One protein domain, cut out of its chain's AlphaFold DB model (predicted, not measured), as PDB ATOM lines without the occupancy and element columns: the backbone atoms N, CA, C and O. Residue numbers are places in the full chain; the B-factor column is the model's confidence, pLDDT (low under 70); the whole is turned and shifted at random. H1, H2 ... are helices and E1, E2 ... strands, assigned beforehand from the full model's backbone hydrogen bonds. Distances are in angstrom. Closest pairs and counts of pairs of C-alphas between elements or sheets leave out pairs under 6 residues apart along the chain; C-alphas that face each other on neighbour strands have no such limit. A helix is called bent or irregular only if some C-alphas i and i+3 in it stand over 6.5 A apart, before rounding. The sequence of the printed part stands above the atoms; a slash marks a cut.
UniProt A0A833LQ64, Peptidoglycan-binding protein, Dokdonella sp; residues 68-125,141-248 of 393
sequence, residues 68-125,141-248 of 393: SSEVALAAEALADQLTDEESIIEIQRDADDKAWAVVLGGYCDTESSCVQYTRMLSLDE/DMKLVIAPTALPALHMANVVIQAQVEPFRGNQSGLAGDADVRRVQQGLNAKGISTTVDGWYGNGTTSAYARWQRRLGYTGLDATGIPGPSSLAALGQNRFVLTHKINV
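What this domain is: This is residues 68 to 125 and 141 to 248 of the 393 residues of the protein "Peptidoglycan-binding protein" of Dokdonella sp (UniProt A0A833LQ64). A long, strongly twisted sheet of four strands, E1 to E4, makes one end of the domain, three crossed helices, H2, H3 and H4, make the other, and H6 sits in the middle. H1 packs on the sheet at E1, H5 packs on H4, and a small sheet of E5 and E6 lies between the large sheet and the helices. The printed part has 166 residues with six named helices and six named strands, in the order H1 E1 E2 E3 E4 E5 H2 H3 H4 H5 H6 E6; the large sheet runs E1 E2 E3 E4, antiparallel, and E5 and E6 are parallel. The class is mixed, helices and strands; the whole is compact, with a radius of gyration of the C-alphas of 15.8 A and spans of 54 by 37 by 29 A.

How they stand to each other: Start with E1, residues 87 to 93, E2, residues 99 to 110, and E3, residues 113 to 122: they form a meander, each strand the antiparallel neighbour of the one before, in two hairpins. E4, residues 145 to 151, is the edge strand beside E3. Look within hydrogen-bond range for N 89 and O 102 at 2.9 A, N 103 and O 119 at 2.8 A, and N 147 and O 116 at 2.9 A. With H1, residues 70 to 77, on one face of this sheet and H6, residues 229 to 236, on the other, there are three layers. H1 comes closest to E1 at the C-alphas of Ala 75 and Ile 88, 6.1 A; H6 does so at Ala 234 and Ile 89, 5.2 A. E4 runs on at 81 degrees into E5, residues 153 to 155, the parallel neighbour of E6, residues 241 to 243, with N 154 and O 241 at 2.8 A. Between these two strands come H2, residues 156 to 168, H3, residues 178 to 190, H4, residues 203 to 215, H5, residues 220 to 223, and H6: a strand-helix-strand unit, parallel neighbours with helices between. H3 touches H6, closest at the C-alphas of Gly 187 and Leu 235, 6.0 A. H3 touches H2 about perpendicular, at 89 degrees, closest at the C-alphas of Val 181 and Val 159, 5.9 A. H4 touches H3 at a steep tilt of 49 degrees, closest at the C-alphas of Thr 205 and Gln 185, 6.8 A, and H5 at Ala 210 and Ala 223, 5.1 A. Every O i to N i+4 pair is within range in H1, H3, H4 and H6, and 7 of 9 are in H2; H5 is too short for one.

Where its parts are: Find C-alpha 70, where H1 begins, at (34.634, 77.754, 35.062). E2 runs 35.1 A from C-alpha 99 at (26.982, 84.247, 37.922), and E3 30.2 A. H2 is 19.9 A long and irregular, with C-alphas 164 and 167 7.2 A apart; H4 is 18.4 A and H3 18.1 A. E6 ends at C-alpha 243, (22.820, 62.198, 21.355).

The domain as a whole: The two C-alphas farthest apart are those of Asp 96 and Asn 171, 55.9 A. Residues 126 to 140 are not printed, and C-alphas 125 and 141 are 13.3 A apart across the cut. The link from H3 to H4 is long, 12 residues. Confidence is under 70 at residues 68, 125, 141 to 144 and 148.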
ATOM      1  N   SER A  68      40.709  73.364  35.570       59.91
ATOM      2  CA  SER A  68      39.439  73.200  34.873       59.91
ATOM      3  C   SER A  68      38.789  74.553  34.598       59.91
ATOM      4  O   SER A  68      38.913  75.487  35.391       59.91
ATOM      5  N   SER A  69      38.116  74.677  33.452       71.06
ATOM      6  CA  SER A  69      37.388  75.906  33.117       71.06
ATOM      7  C   SER A  69      36.259  76.165  34.121       71.06
ATOM      8  O   SER A  69      35.738  75.231  34.735       71.06
ATOM      9  N   GLU A  70      35.816  77.421  34.247       79.38
ATOM     10  CA  GLU A  70      34.634  77.754  35.062       79.38
ATOM     11  C   GLU A  70      33.402  76.933  34.640       79.38
ATOM     12  O   GLU A  70      32.622  76.511  35.487       79.38
ATOM     13  N   VAL A  71      33.266  76.626  33.342       82.56
ATOM     14  CA  VAL A  71      32.198  75.764  32.807       82.56
ATOM     15  C   VAL A  71      32.285  74.338  33.356       82.56
ATOM     16  O   VAL A  71      31.257  73.766  33.713       82.56
ATOM     17  N   ALA A  72      33.484  73.755  33.429       75.88
ATOM     18  CA  ALA A  72      33.673  72.408  33.966       75.88
ATOM     19  C   ALA A  72      33.359  72.350  35.471       75.88
ATOM     20  O   ALA A  72      32.662  71.440  35.915       75.88
ATOM     21  N   LEU A  73      33.794  73.357  36.235       79.12
ATOM     22  CA  LEU A  73      33.489  73.465  37.666       79.12
ATOM     23  C   LEU A  73      31.989  73.666  37.921       79.12
ATOM     24  O   LEU A  73      31.410  73.021  38.793       79.12
ATOM     25  N   ALA A  74      31.338  74.518  37.129       83.62
ATOM     26  CA  ALA A  74      29.898  74.730  37.202       83.62
ATOM     27  C   ALA A  74      29.102  73.466  36.850       83.62
ATOM     28  O   ALA A  74      28.074  73.201  37.469       83.62
ATOM     29  N   ALA A  75      29.570  72.675  35.879       82.81
ATOM     30  CA  ALA A  75      28.914  71.426  35.500       82.81
ATOM     31  C   ALA A  75      28.957  70.398  36.636       82.81
ATOM     32  O   ALA A  75      27.972  69.700  36.857       82.81
ATOM     33  N   GLU A  76      30.060  70.343  37.387       78.75
ATOM     34  CA  GLU A  76      30.157  69.515  38.591       78.75
ATOM     35  C   GLU A  76      29.231  70.027  39.706       78.75
ATOM     36  O   GLU A  76      28.496  69.240  40.299       78.75
ATOM     37  N   ALA A  77      29.202  71.341  39.951       82.12
ATOM     38  CA  ALA A  77      28.368  71.947  40.993       82.12
ATOM     39  C   ALA A  77      26.856  71.813  40.727       82.12
ATOM     40  O   ALA A  77      26.068  71.657  41.659       82.12
ATOM     41  N   LEU A  78      26.442  71.862  39.459       85.25
ATOM     42  CA  LEU A  78      25.040  71.788  39.040       85.25
ATOM     43  C   LEU A  78      24.614  70.389  38.572       85.25
ATOM     44  O   LEU A  78      23.525  70.256  38.017       85.25
ATOM     45  N   ALA A  79      25.426  69.349  38.790       81.81
ATOM     46  CA  ALA A  79      25.168  68.006  38.264       81.81
ATOM     47  C   ALA A  79      23.768  67.464  38.622       81.81
ATOM     48  O   ALA A  79      23.094  66.910  37.760       81.81
ATOM     49  N   ASP A  80      23.282  67.709  39.845       83.31
ATOM     50  CA  ASP A  80      21.948  67.275  40.302       83.31
ATOM     51  C   ASP A  80      20.779  68.075  39.683       83.31
ATOM     52  O   ASP A  80      19.612  67.707  39.841       83.31
ATOM     53  N   GLN A  81      21.066  69.191  39.006       86.81
ATOM     54  CA  GLN A  81      20.076  70.065  38.361       86.81
ATOM     55  C   GLN A  81      20.034  69.917  36.834       86.81
ATOM     56  O   GLN A  81      19.127  70.459  36.188       86.81
ATOM     57  N   LEU A  82      21.021  69.235  36.252       85.94
ATOM     58  CA  LEU A  82      21.113  68.974  34.821       85.94
ATOM     59  C   LEU A  82      20.473  67.625  34.492       85.94
ATOM     60  O   LEU A  82      20.604  66.653  35.230       85.94
ATOM     61  N   THR A  83      19.790  67.562  33.356       88.31
ATOM     62  CA  THR A  83      19.428  66.276  32.747       88.31
ATOM     63  C   THR A  83      20.614  65.701  31.969       88.31
ATOM     64  O   THR A  83      21.518  66.438  31.573       88.31
ATOM     65  N   ASP A  84      20.589  64.398  31.671       84.25
ATOM     66  CA  ASP A  84      21.635  63.750  30.861       84.25
ATOM     67  C   ASP A  84      21.775  64.380  29.459       84.25
ATOM     68  O   ASP A  84      22.857  64.383  28.870       84.25
ATOM     69  N   GLU A  85      20.703  64.984  28.937       86.38
ATOM     70  CA  GLU A  85      20.677  65.643  27.626       86.38
ATOM     71  C   GLU A  85      21.129  67.108  27.660       86.38
ATOM     72  O   GLU A  85      21.312  67.741  26.616       86.38
ATOM     73  N   GLU A  86      21.438  67.650  28.834       91.12
ATOM     74  CA  GLU A  86      21.872  69.032  29.009       91.12
ATOM     75  C   GLU A  86      23.385  69.144  29.204       91.12
ATOM     76  O   GLU A  86      24.054  68.238  29.695       91.12
ATOM     77  N   SER A  87      23.949  70.259  28.750       92.00
ATOM     78  CA  SER A  87      25.346  70.616  28.977       92.00
ATOM     79  C   SER A  87      25.435  72.107  29.287       92.00
ATOM     80  O   SER A  87      24.819  72.916  28.594       92.00
ATOM     81  N   ILE A  88      26.249  72.497  30.267       90.25
ATOM     82  CA  ILE A  88      26.620  73.908  30.433       90.25
ATOM     83  C   ILE A  88      27.605  74.268  29.321       90.25
ATOM     84  O   ILE A  88      28.610  73.579  29.144       90.25
ATOM     85  N   ILE A  89      27.308  75.320  28.560       90.00
ATOM     86  CA  ILE A  89      28.124  75.752  27.414       90.00
ATOM     87  C   ILE A  89      28.871  77.063  27.659       90.00
ATOM     88  O   ILE A  89      29.868  77.319  26.988       90.00
ATOM     89  N   GLU A  90      28.412  77.877  28.609       88.25
ATOM     90  CA  GLU A  90      28.970  79.194  28.918       88.25
ATOM     91  C   GLU A  90      28.587  79.604  30.346       88.25
ATOM     92  O   GLU A  90      27.506  79.248  30.819       88.25
ATOM     93  N   ILE A  91      29.457  80.370  31.010       88.50
ATOM     94  CA  ILE A  91      29.127  81.114  32.229       88.50
ATOM     95  C   ILE A  91      28.990  82.590  31.867       88.50
ATOM     96  O   ILE A  91      29.878  83.166  31.242       88.50
ATOM     97  N   GLN A  92      27.876  83.193  32.260       86.44
ATOM     98  CA  GLN A  92      27.598  84.614  32.091       86.44
ATOM     99  C   GLN A  92      27.514  85.289  33.458       86.44
ATOM    100  O   GLN A  92      27.224  84.645  34.465       86.44
ATOM    101  N   ARG A  93      27.763  86.597  33.486       86.50
ATOM    102  CA  ARG A  93      27.555  87.432  34.669       86.50
ATOM    103  C   ARG A  93      26.608  88.563  34.323       86.50
ATOM    104  O   ARG A  93      26.695  89.116  33.224       86.50
ATOM    105  N   ASP A  94      25.686  88.865  35.224       83.69
ATOM    106  CA  ASP A  94      24.809  90.020  35.066       83.69
ATOM    107  C   ASP A  94      25.498  91.324  35.513       83.69
ATOM    108  O   ASP A  94      26.696  91.361  35.804       83.69
ATOM    109  N   ALA A  95      24.747  92.428  35.500       85.62
ATOM    110  CA  ALA A  95      25.265  93.750  35.846       85.62
ATOM    111  C   ALA A  95      25.723  93.865  37.313       85.62
ATOM    112  O   ALA A  95      26.520  94.754  37.616       85.62
ATOM    113  N   ASP A  96      25.252  92.970  38.185       85.94
ATOM    114  CA  ASP A  96      25.573  92.919  39.612       85.94
ATOM    115  C   ASP A  96      26.672  91.876  39.919       85.94
ATOM    116  O   ASP A  96      26.897  91.532  41.077       85.94
ATOM    117  N   ASP A  97      27.379  91.395  38.884       83.44
ATOM    118  CA  ASP A  97      28.431  90.362  38.934       83.44
ATOM    119  C   ASP A  97      27.933  88.956  39.326       83.44
ATOM    120  O   ASP A  97      28.729  88.039  39.572       83.44
ATOM    121  N   LYS A  98      26.610  88.754  39.321       85.31
ATOM    122  CA  LYS A  98      25.962  87.489  39.669       85.31
ATOM    123  C   LYS A  98      26.153  86.465  38.557       85.31
ATOM    124  O   LYS A  98      25.907  86.765  37.388       85.31
ATOM    125  N   ALA A  99      26.602  85.259  38.904       87.94
ATOM    126  CA  ALA A  99      26.982  84.247  37.922       87.94
ATOM    127  C   ALA A  99      25.806  83.340  37.522       87.94
ATOM    128  O   ALA A  99      25.066  82.822  38.360       87.94
ATOM    129  N   TRP A 100      25.685  83.099  36.219       88.62
ATOM    130  CA  TRP A 100      24.662  82.259  35.609       88.62
ATOM    131  C   TRP A 100      25.295  81.261  34.641       88.62
ATOM    132  O   TRP A 100      26.078  81.628  33.766       88.62
ATOM    133  N   ALA A 101      24.914  79.994  34.749       90.88
ATOM    134  CA  ALA A 101      25.248  78.964  33.781       90.88
ATOM    135  C   ALA A 101      24.242  78.965  32.624       90.88
ATOM    136  O   ALA A 101      23.035  78.826  32.834       90.88
ATOM    137  N   VAL A 102      24.737  79.070  31.391       90.88
ATOM    138  CA  VAL A 102      23.942  78.854  30.179       90.88
ATOM    139  C   VAL A 102      23.952  77.369  29.855       90.88
ATOM    140  O   VAL A 102      24.977  76.793  29.483       90.88
ATOM    141  N   VAL A 103      22.786  76.751  29.983       92.00
ATOM    142  CA  VAL A 103      22.551  75.337  29.711       92.00
ATOM    143  C   VAL A 103      22.001  75.192  28.301       92.00
ATOM    144  O   VAL A 103      21.021  75.848  27.950       92.00
ATOM    145  N   LEU A 104      22.613  74.323  27.500       92.44
ATOM    146  CA  LEU A 104      22.110  73.895  26.199       92.44
ATOM    147  C   LEU A 104      21.638  72.447  26.308       92.44
ATOM    148  O   LEU A 104      22.418  71.557  26.651       92.44
ATOM    149  N   GLY A 105      20.374  72.225  25.978       90.62
ATOM    150  CA  GLY A 105      19.790  70.902  25.828       90.62
ATOM    151  C   GLY A 105      19.182  70.724  24.446       90.62
ATOM    152  O   GLY A 105      19.141  71.640  23.616       90.62
ATOM    153  N   GLY A 106      18.702  69.519  24.184       89.44
ATOM    154  CA  GLY A 106      17.939  69.228  22.986       89.44
ATOM    155  C   GLY A 106      17.302  67.856  23.053       89.44
ATOM    156  O   GLY A 106      17.608  67.060  23.934       89.44
ATOM    157  N   TYR A 107      16.397  67.599  22.125       88.75
ATOM    158  CA  TYR A 107      15.792  66.287  21.931       88.75
ATOM    159  C   TYR A 107      15.563  66.049  20.441       88.75
ATOM    160  O   TYR A 107      15.551  66.994  19.648       88.75
ATOM    161  N   CYS A 108      15.407  64.787  20.056       88.62
ATOM    162  CA  CYS A 108      15.244  64.371  18.669       88.62
ATOM    163  C   CYS A 108      13.991  63.513  18.517       88.62
ATOM    164  O   CYS A 108      13.867  62.497  19.197       88.62
ATOM    165  N   ASP A 109      13.110  63.884  17.589       86.94
ATOM    166  CA  ASP A 109      12.015  63.008  17.147       86.94
ATOM    167  C   ASP A 109      12.545  61.955  16.160       86.94
ATOM    168  O   ASP A 109      12.118  60.801  16.152       86.94
ATOM    169  N   THR A 110      13.518  62.351  15.333       86.50
ATOM    170  CA  THR A 110      14.289  61.485  14.431       86.50
ATOM    171  C   THR A 110      15.744  61.961  14.373       86.50
ATOM    172  O   THR A 110      16.051  63.074  14.796       86.50
ATOM    173  N   GLU A 111      16.655  61.170  13.792       83.00
ATOM    174  CA  GLU A 111      18.070  61.569  13.635       83.00
ATOM    175  C   GLU A 111      18.277  62.856  12.810       83.00
ATOM    176  O   GLU A 111      19.321  63.500  12.914       83.00
ATOM    177  N   SER A 112      17.307  63.240  11.976       84.69
ATOM    178  CA  SER A 112      17.343  64.460  11.159       84.69
ATOM    179  C   SER A 112      16.408  65.565  11.658       84.69
ATOM    180  O   SER A 112      16.361  66.633  11.048       84.69
ATOM    181  N   SER A 113      15.669  65.322  12.743       90.00
ATOM    182  CA  SER A 113      14.664  66.233  13.287       90.00
ATOM    183  C   SER A 113      14.855  66.383  14.789       90.00
ATOM    184  O   SER A 113      14.133  65.788  15.591       90.00
ATOM    185  N   CYS A 114      15.852  67.183  15.157       92.06
ATOM    186  CA  CYS A 114      16.119  67.552  16.535       92.06
ATOM    187  C   CYS A 114      15.836  69.029  16.800       92.06
ATOM    188  O   CYS A 114      15.959  69.875  15.913       92.06
ATOM    189  N   VAL A 115      15.513  69.334  18.049       90.25
ATOM    190  CA  VAL A 115      15.261  70.682  18.555       90.25
ATOM    191  C   VAL A 115      16.278  70.987  19.646       90.25
ATOM    192  O   VAL A 115      16.526  70.153  20.516       90.25
ATOM    193  N   GLN A 116      16.867  72.184  19.609       91.69
ATOM    194  CA  GLN A 116      17.695  72.708  20.698       91.69
ATOM    195  C   GLN A 116      16.902  73.677  21.558       91.69
ATOM    196  O   GLN A 116      16.058  74.425  21.062       91.69
ATOM    197  N   TYR A 117      17.244  73.720  22.837       89.75
ATOM    198  CA  TYR A 117      16.785  74.758  23.738       89.75
ATOM    199  C   TYR A 117      17.918  75.236  24.640       89.75
ATOM    200  O   TYR A 117      18.830  74.476  24.965       89.75
ATOM    201  N   THR A 118      17.849  76.493  25.068       90.00
ATOM    202  CA  THR A 118      18.708  77.022  26.128       90.00
ATOM    203  C   THR A 118      17.896  77.409  27.348       90.00
ATOM    204  O   THR A 118      16.759  77.864  27.222       90.00
ATOM    205  N   ARG A 119      18.487  77.258  28.532       89.69
ATOM    206  CA  ARG A 119      17.990  77.849  29.780       89.69
ATOM    207  C   ARG A 119      19.151  78.367  30.619       89.69
ATOM    208  O   ARG A 119      20.299  78.007  30.375       89.69
ATOM    209  N   MET A 120      18.848  79.216  31.590       88.00
ATOM    210  CA  MET A 120      19.834  79.744  32.530       88.00
ATOM    211  C   MET A 120      19.635  79.093  33.898       88.00
ATOM    212  O   MET A 120      18.511  78.771  34.273       88.00
ATOM    213  N   LEU A 121      20.732  78.863  34.612       88.50
ATOM    214  CA  LEU A 121      20.747  78.390  35.993       88.50
ATOM    215  C   LEU A 121      21.616  79.328  36.820       88.50
ATOM    216  O   LEU A 121      22.721  79.657  36.396       88.50
ATOM    217  N   SER A 122      21.134  79.763  37.983       85.75
ATOM    218  CA  SER A 122      21.964  80.547  38.898       85.75
ATOM    219  C   SER A 122      23.074  79.671  39.482       85.75
ATOM    220  O   SER A 122      22.849  78.495  39.778       85.75
ATOM    221  N   LEU A 123      24.275  80.237  39.615       82.06
ATOM    222  CA  LEU A 123      25.406  79.598  40.296       82.06
ATOM    223  C   LEU A 123      25.564  80.046  41.750       82.06
ATOM    224  O   LEU A 123      26.416  79.510  42.458       82.06
ATOM    225  N   ASP A 124      24.754  80.998  42.199       77.69
ATOM    226  CA  ASP A 124      24.743  81.396  43.597       77.69
ATOM    227  C   ASP A 124      24.003  80.337  44.423       77.69
ATOM    228  O   ASP A 124      22.990  79.782  43.988       77.69
ATOM    229  N   GLU A 125      24.513  80.051  45.627       57.56
ATOM    230  CA  GLU A 125      23.811  79.224  46.615       57.56
ATOM    231  C   GLU A 125      22.356  79.703  46.727       57.56
ATOM    232  O   GLU A 125      22.126  80.919  46.750       57.56
ATOM    233  N   ASP A 141      13.620  81.175  37.355       50.91
ATOM    234  CA  ASP A 141      14.982  81.113  36.789       50.91
ATOM    235  C   ASP A 141      15.074  80.604  35.337       50.91
ATOM    236  O   ASP A 141      16.143  80.616  34.728       50.91
ATOM    237  N   MET A 142      13.972  80.168  34.723       54.41
ATOM    238  CA  MET A 142      14.028  79.425  33.459       54.41
ATOM    239  C   MET A 142      13.564  80.256  32.256       54.41
ATOM    240  O   MET A 142      12.448  80.102  31.759       54.41
ATOM    241  N   LYS A 143      14.444  81.109  31.718       62.53
ATOM    242  CA  LYS A 143      14.251  81.659  30.365       62.53
ATOM    243  C   LYS A 143      14.556  80.568  29.333       62.53
ATOM    244  O   LYS A 143      15.667  80.492  28.817       62.53
ATOM    245  N   LEU A 144      13.573  79.706  29.071       69.31
ATOM    246  CA  LEU A 144      13.662  78.674  28.041       69.31
ATOM    247  C   LEU A 144      13.552  79.318  26.652       69.31
ATOM    248  O   LEU A 144      12.524  79.909  26.320       69.31
ATOM    249  N   VAL A 145      14.591  79.196  25.832       75.88
ATOM    250  CA  VAL A 145      14.578  79.647  24.432       75.88
ATOM    251  C   VAL A 145      14.716  78.432  23.532       75.88
ATOM    252  O   VAL A 145      15.717  77.730  23.601       75.88
ATOM    253  N   ILE A 146      13.719  78.188  22.684       75.88
ATOM    254  CA  ILE A 146      13.702  77.055  21.752       75.88
ATOM    255  C   ILE A 146      14.184  77.527  20.379       75.88
ATOM    256  O   ILE A 146      13.675  78.514  19.844       75.88
ATOM    257  N   ALA A 147      15.145  76.815  19.794       71.81
ATOM    258  CA  ALA A 147      15.562  77.021  18.414       71.81
ATOM    259  C   ALA A 147      14.548  76.335  17.472       71.81
ATOM    260  O   ALA A 147      14.408  75.116  17.529       71.81
ATOM    261  N   PRO A 148      13.844  77.074  16.594       61.97
ATOM    262  CA  PRO A 148      12.748  76.518  15.790       61.97
ATOM    263  C   PRO A 148      13.213  75.664  14.597       61.97
ATOM    264  O   PRO A 148      12.387  75.093  13.890       61.97
ATOM    265  N   THR A 149      14.518  75.599  14.329       76.19
ATOM    266  CA  THR A 149      15.079  74.882  13.179       76.19
ATOM    267  C   THR A 149      15.295  73.413  13.520       76.19
ATOM    268  O   THR A 149      15.944  73.112  14.518       76.19
ATOM    269  N   ALA A 150      14.828  72.507  12.657       86.38
ATOM    270  CA  ALA A 150      15.184  71.093  12.738       86.38
ATOM    271  C   ALA A 150      16.695  70.919  12.508       86.38
ATOM    272  O   ALA A 150      17.225  71.287  11.455       86.38
ATOM    273  N   LEU A 151      17.387  70.385  13.509       91.19
ATOM    274  CA  LEU A 151      18.825  70.140  13.492       91.19
ATOM    275  C   LEU A 151      19.113  68.638  13.371       91.19
ATOM    276  O   LEU A 151      18.343  67.826  13.882       91.19
ATOM    277  N   PRO A 152      20.230  68.242  12.739       94.88
ATOM    278  CA  PRO A 152      20.670  66.855  12.765       94.88
ATOM    279  C   PRO A 152      21.150  66.443  14.162       94.88
ATOM    280  O   PRO A 152      21.706  67.251  14.912       94.88
ATOM    281  N   ALA A 153      21.018  65.158  14.474       95.38
ATOM    282  CA  ALA A 153      21.697  64.536  15.599       95.38
ATOM    283  C   ALA A 153      23.205  64.386  15.322       95.38
ATOM    284  O   ALA A 153      23.641  64.219  14.177       95.38
ATOM    285  N   LEU A 154      23.995  64.411  16.393       96.81
ATOM    286  CA  LEU A 154      25.395  64.011  16.422       96.81
ATOM    287  C   LEU A 154      25.588  62.992  17.544       96.81
ATOM    288  O   LEU A 154      25.405  63.316  18.719       96.81
ATOM    289  N   HIS A 155      26.000  61.775  17.191       96.25
ATOM    290  CA  HIS A 155      26.235  60.711  18.164       96.25
ATOM    291  C   HIS A 155      27.600  60.901  18.846       96.25
ATOM    292  O   HIS A 155      28.647  60.557  18.292       96.25
ATOM    293  N   MET A 156      27.608  61.428  20.073       96.69
ATOM    294  CA  MET A 156      28.843  61.839  20.758       96.69
ATOM    295  C   MET A 156      29.831  60.681  20.930       96.69
ATOM    296  O   MET A 156      31.014  60.855  20.632       96.69
ATOM    297  N   ALA A 157      29.368  59.501  21.364       96.38
ATOM    298  CA  ALA A 157      30.277  58.376  21.591       96.38
ATOM    299  C   ALA A 157      31.093  58.005  20.338       96.38
ATOM    300  O   ALA A 157      32.297  57.800  20.453       96.38
ATOM    301  N   ASN A 158      30.495  58.013  19.137       95.62
ATOM    302  CA  ASN A 158      31.218  57.728  17.893       95.62
ATOM    303  C   ASN A 158      32.394  58.689  17.685       95.62
ATOM    304  O   ASN A 158      33.509  58.253  17.402       95.62
ATOM    305  N   VAL A 159      32.159  59.989  17.878       97.69
ATOM    306  CA  VAL A 159      33.195  61.018  17.717       97.69
ATOM    307  C   VAL A 159      34.298  60.853  18.762       97.69
ATOM    308  O   VAL A 159      35.475  60.943  18.421       97.69
ATOM    309  N   VAL A 160      33.947  60.571  20.022       97.88
ATOM    310  CA  VAL A 160      34.941  60.354  21.087       97.88
ATOM    311  C   VAL A 160      35.801  59.126  20.791       97.88
ATOM    312  O   VAL A 160      37.026  59.211  20.875       97.88
ATOM    313  N   ILE A 161      35.198  57.999  20.392       97.25
ATOM    314  CA  ILE A 161      35.960  56.791  20.051       97.25
ATOM    315  C   ILE A 161      36.873  57.050  18.846       97.25
ATOM    316  O   ILE A 161      38.036  56.640  18.865       97.25
ATOM    317  N   GLN A 162      36.403  57.786  17.835       96.81
ATOM    318  CA  GLN A 162      37.250  58.178  16.709       96.81
ATOM    319  C   GLN A 162      38.422  59.063  17.142       96.81
ATOM    320  O   GLN A 162      39.563  58.751  16.808       96.81
ATOM    321  N   ALA A 163      38.190  60.082  17.974       96.75
ATOM    322  CA  ALA A 163      39.258  60.924  18.519       96.75
ATOM    323  C   ALA A 163      40.307  60.127  19.317       96.75
ATOM    324  O   ALA A 163      41.499  60.461  19.329       96.75
ATOM    325  N   GLN A 164      39.887  59.043  19.972       96.00
ATOM    326  CA  GLN A 164      40.795  58.172  20.711       96.00
ATOM    327  C   GLN A 164      41.636  57.272  19.799       96.00
ATOM    328  O   GLN A 164      42.814  57.065  20.078       96.00
ATOM    329  N   VAL A 165      41.074  56.773  18.699       95.00
ATOM    330  CA  VAL A 165      41.698  55.728  17.871       95.00
ATOM    331  C   VAL A 165      42.363  56.276  16.611       95.00
ATOM    332  O   VAL A 165      43.508  55.943  16.306       95.00
ATOM    333  N   GLU A 166      41.651  57.102  15.855       92.25
ATOM    334  CA  GLU A 166      42.011  57.461  14.486       92.25
ATOM    335  C   GLU A 166      43.351  58.181  14.313       92.25
ATOM    336  O   GLU A 166      44.025  57.880  13.324       92.25
ATOM    337  N   PRO A 167      43.814  59.030  15.256       88.56
ATOM    338  CA  PRO A 167      45.117  59.674  15.124       88.56
ATOM    339  C   PRO A 167      46.309  58.696  15.050       88.56
ATOM    340  O   PRO A 167      47.376  59.080  14.583       88.56
ATOM    341  N   PHE A 168      46.142  57.435  15.480       85.75
ATOM    342  CA  PHE A 168      47.201  56.404  15.494       85.75
ATOM    343  C   PHE A 168      46.777  55.084  14.834       85.75
ATOM    344  O   PHE A 168      47.500  54.089  14.890       85.75
ATOM    345  N   ARG A 169      45.611  55.057  14.180       84.19
ATOM    346  CA  ARG A 169      45.061  53.846  13.560       84.19
ATOM    347  C   ARG A 169      45.918  53.321  12.399       84.19
ATOM    348  O   ARG A 169      45.910  52.122  12.112       84.19
ATOM    349  N   GLY A 170      46.627  54.213  11.705       81.94
ATOM    350  CA  GLY A 170      47.279  53.898  10.434       81.94
ATOM    351  C   GLY A 170      46.266  53.380   9.404       81.94
ATOM    352  O   GLY A 170      45.133  53.855   9.341       81.94
ATOM    353  N   ASN A 171      46.652  52.356   8.642       80.75
ATOM    354  CA  ASN A 171      45.860  51.821   7.524       80.75
ATOM    355  C   ASN A 171      44.762  50.817   7.937       80.75
ATOM    356  O   ASN A 171      44.173  50.171   7.072       80.75
ATOM    357  N   GLN A 172      44.503  50.627   9.237       79.88
ATOM    358  CA  GLN A 172      43.401  49.765   9.685       79.88
ATOM    359  C   GLN A 172      42.041  50.377   9.315       79.88
ATOM    360  O   GLN A 172      41.935  51.583   9.084       79.88
ATOM    361  N   SER A 173      40.997  49.546   9.266       77.94
ATOM    362  CA  SER A 173      39.653  49.972   8.865       77.94
ATOM    363  C   SER A 173      39.102  51.122   9.711       77.94
ATOM    364  O   SER A 173      39.269  51.142  10.935       77.94
ATOM    365  N   GLY A 174      38.393  52.021   9.018       73.81
ATOM    366  CA  GLY A 174      37.488  53.040   9.553       73.81
ATOM    367  C   GLY A 174      36.691  52.585  10.770       73.81
ATOM    368  O   GLY A 174      36.163  51.474  10.768       73.81
ATOM    369  N   LEU A 175      36.568  53.444  11.783       87.50
ATOM    370  CA  LEU A 175      35.498  53.299  12.770       87.50
ATOM    371  C   LEU A 175      34.201  53.867  12.182       87.50
ATOM    372  O   LEU A 175      34.234  54.656  11.250       87.50
ATOM    373  N   ALA A 176      33.047  53.481  12.723       88.38
ATOM    374  CA  ALA A 176      31.790  54.120  12.343       88.38
ATOM    375  C   ALA A 176      31.726  55.572  12.859       88.38
ATOM    376  O   ALA A 176      32.306  55.899  13.898       88.38
ATOM    377  N   GLY A 177      30.955  56.419  12.171       91.75
ATOM    378  CA  GLY A 177      30.646  57.785  12.613       91.75
ATOM    379  C   GLY A 177      31.255  58.905  11.770       91.75
ATOM    380  O   GLY A 177      31.226  60.054  12.197       91.75
ATOM    381  N   ASP A 178      31.781  58.623  10.576       94.81
ATOM    382  CA  ASP A 178      32.373  59.640   9.689       94.81
ATOM    383  C   ASP A 178      31.438  60.838   9.444       94.81
ATOM    384  O   ASP A 178      31.879  61.975   9.292       94.81
ATOM    385  N   ALA A 179      30.120  60.599   9.398       96.12
ATOM    386  CA  ALA A 179      29.125  61.661   9.262       96.12
ATOM    387  C   ALA A 179      29.113  62.607  10.476       96.12
ATOM    388  O   ALA A 179      29.017  63.821  10.303       96.12
ATOM    389  N   ASP A 180      29.259  62.069  11.687       97.50
ATOM    390  CA  ASP A 180      29.351  62.849  12.922       97.50
ATOM    391  C   ASP A 180      30.670  63.625  12.984       97.50
ATOM    392  O   ASP A 180      30.679  64.808  13.323       97.50
ATOM    393  N   VAL A 181      31.776  63.015  12.550       98.00
ATOM    394  CA  VAL A 181      33.070  63.709  12.449       98.00
ATOM    395  C   VAL A 181      33.024  64.840  11.424       98.00
ATOM    396  O   VAL A 181      33.491  65.941  11.720       98.00
ATOM    397  N   ARG A 182      32.380  64.643  10.264       98.19
ATOM    398  CA  ARG A 182      32.167  65.729   9.290       98.19
ATOM    399  C   ARG A 182      31.394  66.898   9.899       98.19
ATOM    400  O   ARG A 182      31.762  68.044   9.649       98.19
ATOM    401  N   ARG A 183      30.383  66.643  10.739       98.19
ATOM    402  CA  ARG A 183      29.653  67.706  11.461       98.19
ATOM    403  C   ARG A 183      30.563  68.474  12.419       98.19
ATOM    404  O   ARG A 183      30.488  69.702  12.462       98.19
ATOM    405  N   VAL A 184      31.459  67.790  13.136       98.62
ATOM    406  CA  VAL A 184      32.471  68.449  13.984       98.62
ATOM    407  C   VAL A 184      33.407  69.316  13.148       98.62
ATOM    408  O   VAL A 184      33.588  70.492  13.452       98.62
ATOM    409  N   GLN A 185      33.966  68.774  12.066       98.69
ATOM    410  CA  GLN A 185      34.891  69.489  11.182       98.69
ATOM    411  C   GLN A 185      34.239  70.729  10.545       98.69
ATOM    412  O   GLN A 185      34.825  71.812  10.538       98.69
ATOM    413  N   GLN A 186      32.992  70.608  10.084       98.56
ATOM    414  CA  GLN A 186      32.190  71.735   9.599       98.56
ATOM    415  C   GLN A 186      31.938  72.769  10.703       98.56
ATOM    416  O   GLN A 186      32.083  73.968  10.463       98.56
ATOM    417  N   GLY A 187      31.605  72.319  11.917       98.00
ATOM    418  CA  GLY A 187      31.435  73.182  13.084       98.00
ATOM    419  C   GLY A 187      32.696  73.987  13.403       98.00
ATOM    420  O   GLY A 187      32.613  75.197  13.607       98.00
ATOM    421  N   LEU A 188      33.866  73.341  13.377       98.62
ATOM    422  CA  LEU A 188      35.167  73.981  13.603       98.62
ATOM    423  C   LEU A 188      35.459  75.045  12.537       98.62
ATOM    424  O   LEU A 188      35.760  76.191  12.882       98.62
ATOM    425  N   ASN A 189      35.271  74.709  11.257       98.19
ATOM    426  CA  ASN A 189      35.433  75.655  10.151       98.19
ATOM    427  C   ASN A 189      34.478  76.850  10.283       98.19
ATOM    428  O   ASN A 189      34.896  77.995  10.124       98.19
ATOM    429  N   ALA A 190      33.224  76.613  10.673       97.12
ATOM    430  CA  ALA A 190      32.238  77.667  10.899       97.12
ATOM    431  C   ALA A 190      32.550  78.556  12.118       97.12
ATOM    432  O   ALA A 190      32.040  79.671  12.211       97.12
ATOM    433  N   LYS A 191      33.385  78.089  13.054       96.00
ATOM    434  CA  LYS A 191      33.960  78.903  14.136       96.00
ATOM    435  C   LYS A 191      35.286  79.558  13.725       96.00
ATOM    436  O   LYS A 191      35.949  80.163  14.564       96.00
ATOM    437  N   GLY A 192      35.708  79.458  12.463       97.38
ATOM    438  CA  GLY A 192      36.971  80.021  11.980       97.38
ATOM    439  C   GLY A 192      38.202  79.268  12.492       97.38
ATOM    440  O   GLY A 192      39.231  79.884  12.778       97.38
ATOM    441  N   ILE A 193      38.092  77.951  12.689       97.75
ATOM    442  CA  ILE A 193      39.216  77.060  12.995       97.75
ATOM    443  C   ILE A 193      39.336  76.057  11.851       97.75
ATOM    444  O   ILE A 193      38.550  75.121  11.770       97.75
ATOM    445  N   SER A 194      40.334  76.256  10.989       96.38
ATOM    446  CA  SER A 194      40.518  75.429   9.795       96.38
ATOM    447  C   SER A 194      40.830  73.964  10.131       96.38
ATOM    448  O   SER A 194      41.700  73.687  10.969       96.38
ATOM    449  N   THR A 195      40.127  73.053   9.455       97.25
ATOM    450  CA  THR A 195      40.400  71.615   9.353       97.25
ATOM    451  C   THR A 195      39.775  71.044   8.074       97.25
ATOM    452  O   THR A 195      38.771  71.561   7.573       97.25
ATOM    453  N   THR A 196      40.338  69.954   7.553       97.56
ATOM    454  CA  THR A 196      39.742  69.193   6.444       97.56
ATOM    455  C   THR A 196      38.406  68.586   6.878       97.56
ATOM    456  O   THR A 196      38.270  68.168   8.026       97.56
ATOM    457  N   VAL A 197      37.419  68.564   5.975       98.12
ATOM    458  CA  VAL A 197      36.107  67.927   6.184       98.12
ATOM    459  C   VAL A 197      36.072  66.605   5.416       98.12
ATOM    460  O   VAL A 197      35.515  66.520   4.326       98.12
ATOM    461  N   ASP A 198      36.713  65.582   5.964       95.62
ATOM    462  CA  ASP A 198      36.849  64.244   5.367       95.62
ATOM    463  C   ASP A 198      36.098  63.159   6.161       95.62
ATOM    464  O   ASP A 198      35.820  62.083   5.635       95.62
ATOM    465  N   GLY A 199      35.665  63.457   7.387       95.44
ATOM    466  CA  GLY A 199      35.096  62.474   8.309       95.44
ATOM    467  C   GLY A 199      36.137  61.660   9.065       95.44
ATOM    468  O   GLY A 199      35.748  60.739   9.768       95.44
ATOM    469  N   TRP A 200      37.420  62.015   8.957       94.75
ATOM    470  CA  TRP A 200      38.524  61.416   9.696       94.75
ATOM    471  C   TRP A 200      38.964  62.334  10.849       94.75
ATOM    472  O   TRP A 200      39.467  63.451  10.675       94.75
ATOM    473  N   TYR A 201      38.819  61.857  12.079       95.81
ATOM    474  CA  TYR A 201      39.304  62.490  13.300       95.81
ATOM    475  C   TYR A 201      40.817  62.261  13.479       95.81
ATOM    476  O   TYR A 201      41.295  61.771  14.498       95.81
ATOM    477  N   GLY A 202      41.602  62.622  12.464       92.81
ATOM    478  CA  GLY A 202      43.061  62.556  12.507       92.81
ATOM    479  C   GLY A 202      43.705  63.664  13.355       92.81
ATOM    480  O   GLY A 202      43.045  64.434  14.064       92.81
ATOM    481  N   ASN A 203      45.031  63.795  13.236       91.56
ATOM    482  CA  ASN A 203      45.825  64.806  13.954       91.56
ATOM    483  C   ASN A 203      45.381  66.252  13.660       91.56
ATOM    484  O   ASN A 203      45.391  67.098  14.559       91.56
ATOM    485  N   GLY A 204      44.954  66.536  12.422       94.44
ATOM    486  CA  GLY A 204      44.446  67.853  12.018       94.44
ATOM    487  C   GLY A 204      43.175  68.242  12.777       94.44
ATOM    488  O   GLY A 204      43.143  69.292  13.427       94.44
ATOM    489  N   THR A 205      42.176  67.355  12.778       97.31
ATOM    490  CA  THR A 205      40.917  67.525  13.521       97.31
ATOM    491  C   THR A 205      41.172  67.603  15.028       97.31
ATOM    492  O   THR A 205      40.658  68.506  15.684       97.31
ATOM    493  N   THR A 206      42.043  66.742  15.569       95.88
ATOM    494  CA  THR A 206      42.446  66.760  16.989       95.88
ATOM    495  C   THR A 206      43.021  68.121  17.390       95.88
ATOM    496  O   THR A 206      42.572  68.739  18.356       95.88
ATOM    497  N   SER A 207      43.961  68.649  16.603       95.06
ATOM    498  CA  SER A 207      44.581  69.953  16.857       95.06
ATOM    499  C   SER A 207      43.584  71.110  16.734       95.06
ATOM    500  O   SER A 207      43.630  72.062  17.517       95.06
ATOM    501  N   ALA A 208      42.678  71.045  15.753       97.69
ATOM    502  CA  ALA A 208      41.616  72.029  15.567       97.69
ATOM    503  C   ALA A 208      40.630  72.036  16.738       97.69
ATOM    504  O   ALA A 208      40.304  73.104  17.261       97.69
ATOM    505  N   TYR A 209      40.226  70.862  17.212       98.25
ATOM    506  CA  TYR A 209      39.327  70.741  18.350       98.25
ATOM    507  C   TYR A 209      39.983  71.197  19.660       98.25
ATOM    508  O   TYR A 209      39.370  71.919  20.441       98.25
ATOM    509  N   ALA A 210      41.269  70.902  19.864       95.62
ATOM    510  CA  ALA A 210      42.016  71.415  21.011       95.62
ATOM    511  C   ALA A 210      42.076  72.960  21.013       95.62
ATOM    512  O   ALA A 210      41.957  73.600  22.058       95.62
ATOM    513  N   ARG A 211      42.211  73.595  19.834       96.38
ATOM    514  CA  ARG A 211      42.099  75.064  19.704       96.38
ATOM    515  C   ARG A 211      40.697  75.560  20.050       96.38
ATOM    516  O   ARG A 211      40.582  76.611  20.673       96.38
ATOM    517  N   TRP A 212      39.656  74.830  19.656       96.75
ATOM    518  CA  TRP A 212      38.275  75.153  20.014       96.75
ATOM    519  C   TRP A 212      38.061  75.119  21.530       96.75
ATOM    520  O   TRP A 212      37.577  76.097  22.090       96.75
ATOM    521  N   GLN A 213      38.523  74.064  22.201       95.12
ATOM    522  CA  GLN A 213      38.501  73.972  23.663       95.12
ATOM    523  C   GLN A 213      39.219  75.165  24.312       95.12
ATOM    524  O   GLN A 213      38.649  75.839  25.164       95.12
ATOM    525  N   ARG A 214      40.417  75.530  23.844       92.88
ATOM    526  CA  ARG A 214      41.121  76.714  24.368       92.88
ATOM    527  C   ARG A 214      40.363  78.026  24.147       92.88
ATOM    528  O   ARG A 214      40.402  78.890  25.015       92.88
ATOM    529  N   ARG A 215      39.645  78.188  23.027       93.31
ATOM    530  CA  ARG A 215      38.792  79.374  22.794       93.31
ATOM    531  C   ARG A 215      37.614  79.467  23.765       93.31
ATOM    532  O   ARG A 215      37.154  80.570  24.023       93.31
ATOM    533  N   LEU A 216      37.153  78.337  24.292       89.31
ATOM    534  CA  LEU A 216      36.142  78.269  25.349       89.31
ATOM    535  C   LEU A 216      36.744  78.410  26.763       89.31
ATOM    536  O   LEU A 216      36.025  78.267  27.745       89.31
ATOM    537  N   GLY A 217      38.055  78.650  26.883       85.88
ATOM    538  CA  GLY A 217      38.739  78.814  28.168       85.88
ATOM    539  C   GLY A 217      39.169  77.509  28.847       85.88
ATOM    540  O   GLY A 217      39.659  77.555  29.970       85.88
ATOM    541  N   TYR A 218      39.024  76.349  28.197       84.94
ATOM    542  CA  TYR A 218      39.575  75.100  28.731       84.94
ATOM    543  C   TYR A 218      41.103  75.096  28.646       84.94
ATOM    544  O   TYR A 218      41.694  75.578  27.672       84.94
ATOM    545  N   THR A 219      41.743  74.495  29.645       82.06
ATOM    546  CA  THR A 219      43.198  74.340  29.709       82.06
ATOM    547  C   THR A 219      43.573  72.930  30.160       82.06
ATOM    548  O   THR A 219      42.705  72.133  30.514       82.06
ATOM    549  N   GLY A 220      44.863  72.599  30.097       81.62
ATOM    550  CA  GLY A 220      45.369  71.314  30.567       81.62
ATOM    551  C   GLY A 220      44.641  70.111  29.954       81.62
ATOM    552  O   GLY A 220      44.474  70.027  28.733       81.62
ATOM    553  N   LEU A 221      44.229  69.172  30.812       84.44
ATOM    554  CA  LEU A 221      43.554  67.930  30.412       84.44
ATOM    555  C   LEU A 221      42.173  68.160  29.783       84.44
ATOM    556  O   LEU A 221      41.702  67.306  29.036       84.44
ATOM    557  N   ASP A 222      41.577  69.337  29.976       83.38
ATOM    558  CA  ASP A 222      40.273  69.664  29.399       83.38
ATOM    559  C   ASP A 222      40.390  70.241  27.968       83.38
ATOM    560  O   ASP A 222      39.384  70.523  27.312       83.38
ATOM    561  N   ALA A 223      41.616  70.418  27.454       89.38
ATOM    562  CA  ALA A 223      41.908  70.991  26.133       89.38
ATOM    563  C   ALA A 223      42.780  70.083  25.241       89.38
ATOM    564  O   ALA A 223      43.641  70.558  24.491       89.38
ATOM    565  N   THR A 224      42.558  68.771  25.326       90.69
ATOM    566  CA  THR A 224      43.357  67.717  24.668       90.69
ATOM    567  C   THR A 224      43.019  67.483  23.195       90.69
ATOM    568  O   THR A 224      43.776  66.823  22.487       90.69
ATOM    569  N   GLY A 225      41.891  68.000  22.709       94.44
ATOM    570  CA  GLY A 225      41.337  67.668  21.396       94.44
ATOM    571  C   GLY A 225      40.387  66.469  21.404       94.44
ATOM    572  O   GLY A 225      39.788  66.185  20.366       94.44
ATOM    573  N   ILE A 226      40.208  65.795  22.547       95.94
ATOM    574  CA  ILE A 226      39.144  64.804  22.754       95.94
ATOM    575  C   ILE A 226      37.840  65.558  23.069       95.94
ATOM    576  O   ILE A 226      37.834  66.382  23.988       95.94
ATOM    577  N   PRO A 227      36.732  65.314  22.344       96.44
ATOM    578  CA  PRO A 227      35.466  65.990  22.612       96.44
ATOM    579  C   PRO A 227      34.855  65.661  23.977       96.44
ATOM    580  O   PRO A 227      34.414  64.541  24.215       96.44
ATOM    581  N   GLY A 228      34.764  66.668  24.847       94.00
ATOM    582  CA  GLY A 228      33.936  66.629  26.059       94.00
ATOM    583  C   GLY A 228      32.504  67.126  25.797       94.00
ATOM    584  O   GLY A 228      32.307  67.934  24.878       94.00
ATOM    585  N   PRO A 229      31.510  66.726  26.615       92.44
ATOM    586  CA  PRO A 229      30.088  66.994  26.363       92.44
ATOM    587  C   PRO A 229      29.773  68.492  26.259       92.44
ATOM    588  O   PRO A 229      29.060  68.909  25.347       92.44
ATOM    589  N   SER A 230      30.348  69.323  27.131       93.12
ATOM    590  CA  SER A 230      30.155  70.780  27.116       93.12
ATOM    591  C   SER A 230      30.799  71.452  25.904       93.12
ATOM    592  O   SER A 230      30.144  72.205  25.185       93.12
ATOM    593  N   SER A 231      32.067  71.137  25.615       94.94
ATOM    594  CA  SER A 231      32.772  71.694  24.449       94.94
ATOM    595  C   SER A 231      32.112  71.325  23.116       94.94
ATOM    596  O   SER A 231      32.087  72.140  22.191       94.94
ATOM    597  N   LEU A 232      31.556  70.112  23.019       97.12
ATOM    598  CA  LEU A 232      30.933  69.613  21.799       97.12
ATOM    599  C   LEU A 232      29.523  70.186  21.635       97.12
ATOM    600  O   LEU A 232      29.145  70.565  20.528       97.12
ATOM    601  N   ALA A 233      28.783  70.343  22.736       95.44
ATOM    602  CA  ALA A 233      27.497  71.034  22.748       95.44
ATOM    603  C   ALA A 233      27.660  72.504  22.333       95.44
ATOM    604  O   ALA A 233      26.937  72.984  21.463       95.44
ATOM    605  N   ALA A 234      28.674  73.197  22.864       94.81
ATOM    606  CA  ALA A 234      28.995  74.569  22.477       94.81
ATOM    607  C   ALA A 234      29.361  74.690  20.982       94.81
ATOM    608  O   ALA A 234      29.007  75.672  20.324       94.81
ATOM    609  N   LEU A 235      30.049  73.688  20.415       97.00
ATOM    610  CA  LEU A 235      30.324  73.634  18.974       97.00
ATOM    611  C   LEU A 235      29.035  73.440  18.159       97.00
ATOM    612  O   LEU A 235      28.888  74.026  17.083       97.00
ATOM    613  N   GLY A 236      28.117  72.630  18.691       94.44
ATOM    614  CA  GLY A 236      26.836  72.256  18.097       94.44
ATOM    615  C   GLY A 236      25.717  73.279  18.238       94.44
ATOM    616  O   GLY A 236      24.641  73.063  17.678       94.44
ATOM    617  N   GLN A 237      25.932  74.384  18.952       92.25
ATOM    618  CA  GLN A 237      24.917  75.420  19.132       92.25
ATOM    619  C   GLN A 237      24.415  75.935  17.769       92.25
ATOM    620  O   GLN A 237      25.194  76.431  16.949       92.25
ATOM    621  N   ASN A 238      23.107  75.810  17.535       90.50
ATOM    622  CA  ASN A 238      22.405  76.080  16.278       90.50
ATOM    623  C   ASN A 238      22.914  75.257  15.074       90.50
ATOM    624  O   ASN A 238      22.899  75.741  13.938       90.50
ATOM    625  N   ARG A 239      23.437  74.043  15.308       92.81
ATOM    626  CA  ARG A 239      24.061  73.192  14.273       92.81
ATOM    627  C   ARG A 239      23.705  71.719  14.361       92.81
ATOM    628  O   ARG A 239      23.417  71.125  13.330       92.81
ATOM    629  N   PHE A 240      23.767  71.135  15.550       95.19
ATOM    630  CA  PHE A 240      23.423  69.734  15.786       95.19
ATOM    631  C   PHE A 240      23.079  69.504  17.258       95.19
ATOM    632  O   PHE A 240      23.599  70.191  18.135       95.19
ATOM    633  N   VAL A 241      22.236  68.513  17.536       94.25
ATOM    634  CA  VAL A 241      21.929  68.062  18.903       94.25
ATOM    635  C   VAL A 241      22.805  66.867  19.248       94.25
ATOM    636  O   VAL A 241      22.919  65.937  18.455       94.25
ATOM    637  N   LEU A 242      23.436  66.888  20.422       94.94
ATOM    638  CA  LEU A 242      24.178  65.728  20.907       94.94
ATOM    639  C   LEU A 242      23.211  64.628  21.318       94.94
ATOM    640  O   LEU A 242      22.288  64.888  22.075       94.94
ATOM    641  N   THR A 243      23.478  63.411  20.871       93.75
ATOM    642  CA  THR A 243      22.820  62.198  21.355       93.75
ATOM    643  C   THR A 243      23.874  61.212  21.844       93.75
ATOM    644  O   THR A 243      25.055  61.331  21.492       93.75
ATOM    645  N   HIS A 244      23.456  60.232  22.652       92.75
ATOM    646  CA  HIS A 244      24.337  59.186  23.188       92.75
ATOM    647  C   HIS A 244      25.596  59.782  23.831       92.75
ATOM    648  O   HIS A 244      26.736  59.443  23.479       92.75
ATOM    649  N   LYS A 245      25.373  60.763  24.709       93.31
ATOM    650  CA  LYS A 245      26.447  61.457  25.407       93.31
ATOM    651  C   LYS A 245      27.216  60.487  26.294       93.31
ATOM    652  O   LYS A 245      26.638  59.608  26.925       93.31
ATOM    653  N   ILE A 246      28.526  60.696  26.365       94.31
ATOM    654  CA  ILE A 246      29.351  60.052  27.382       94.31
ATOM    655  C   ILE A 246      29.379  60.975  28.595       94.31
ATOM    656  O   ILE A 246      29.855  62.107  28.502       94.31
ATOM    657  N   ASN A 247      28.884  60.472  29.724       90.50
ATOM    658  CA  ASN A 247      28.996  61.124  31.021       90.50
ATOM    659  C   ASN A 247      29.944  60.307  31.908       90.50
ATOM    660  O   ASN A 247      29.668  59.151  32.233       90.50
ATOM    661  N   VAL A 248      31.086  60.894  32.271       93.12
ATOM    662  CA  VAL A 248      32.070  60.253  33.159       93.12
ATOM    663  C   VAL A 248      31.671  60.336  34.638       93.12
ATOM    664  O   VAL A 248      32.128  59.517  35.442       93.12
TER     665      VAL A 248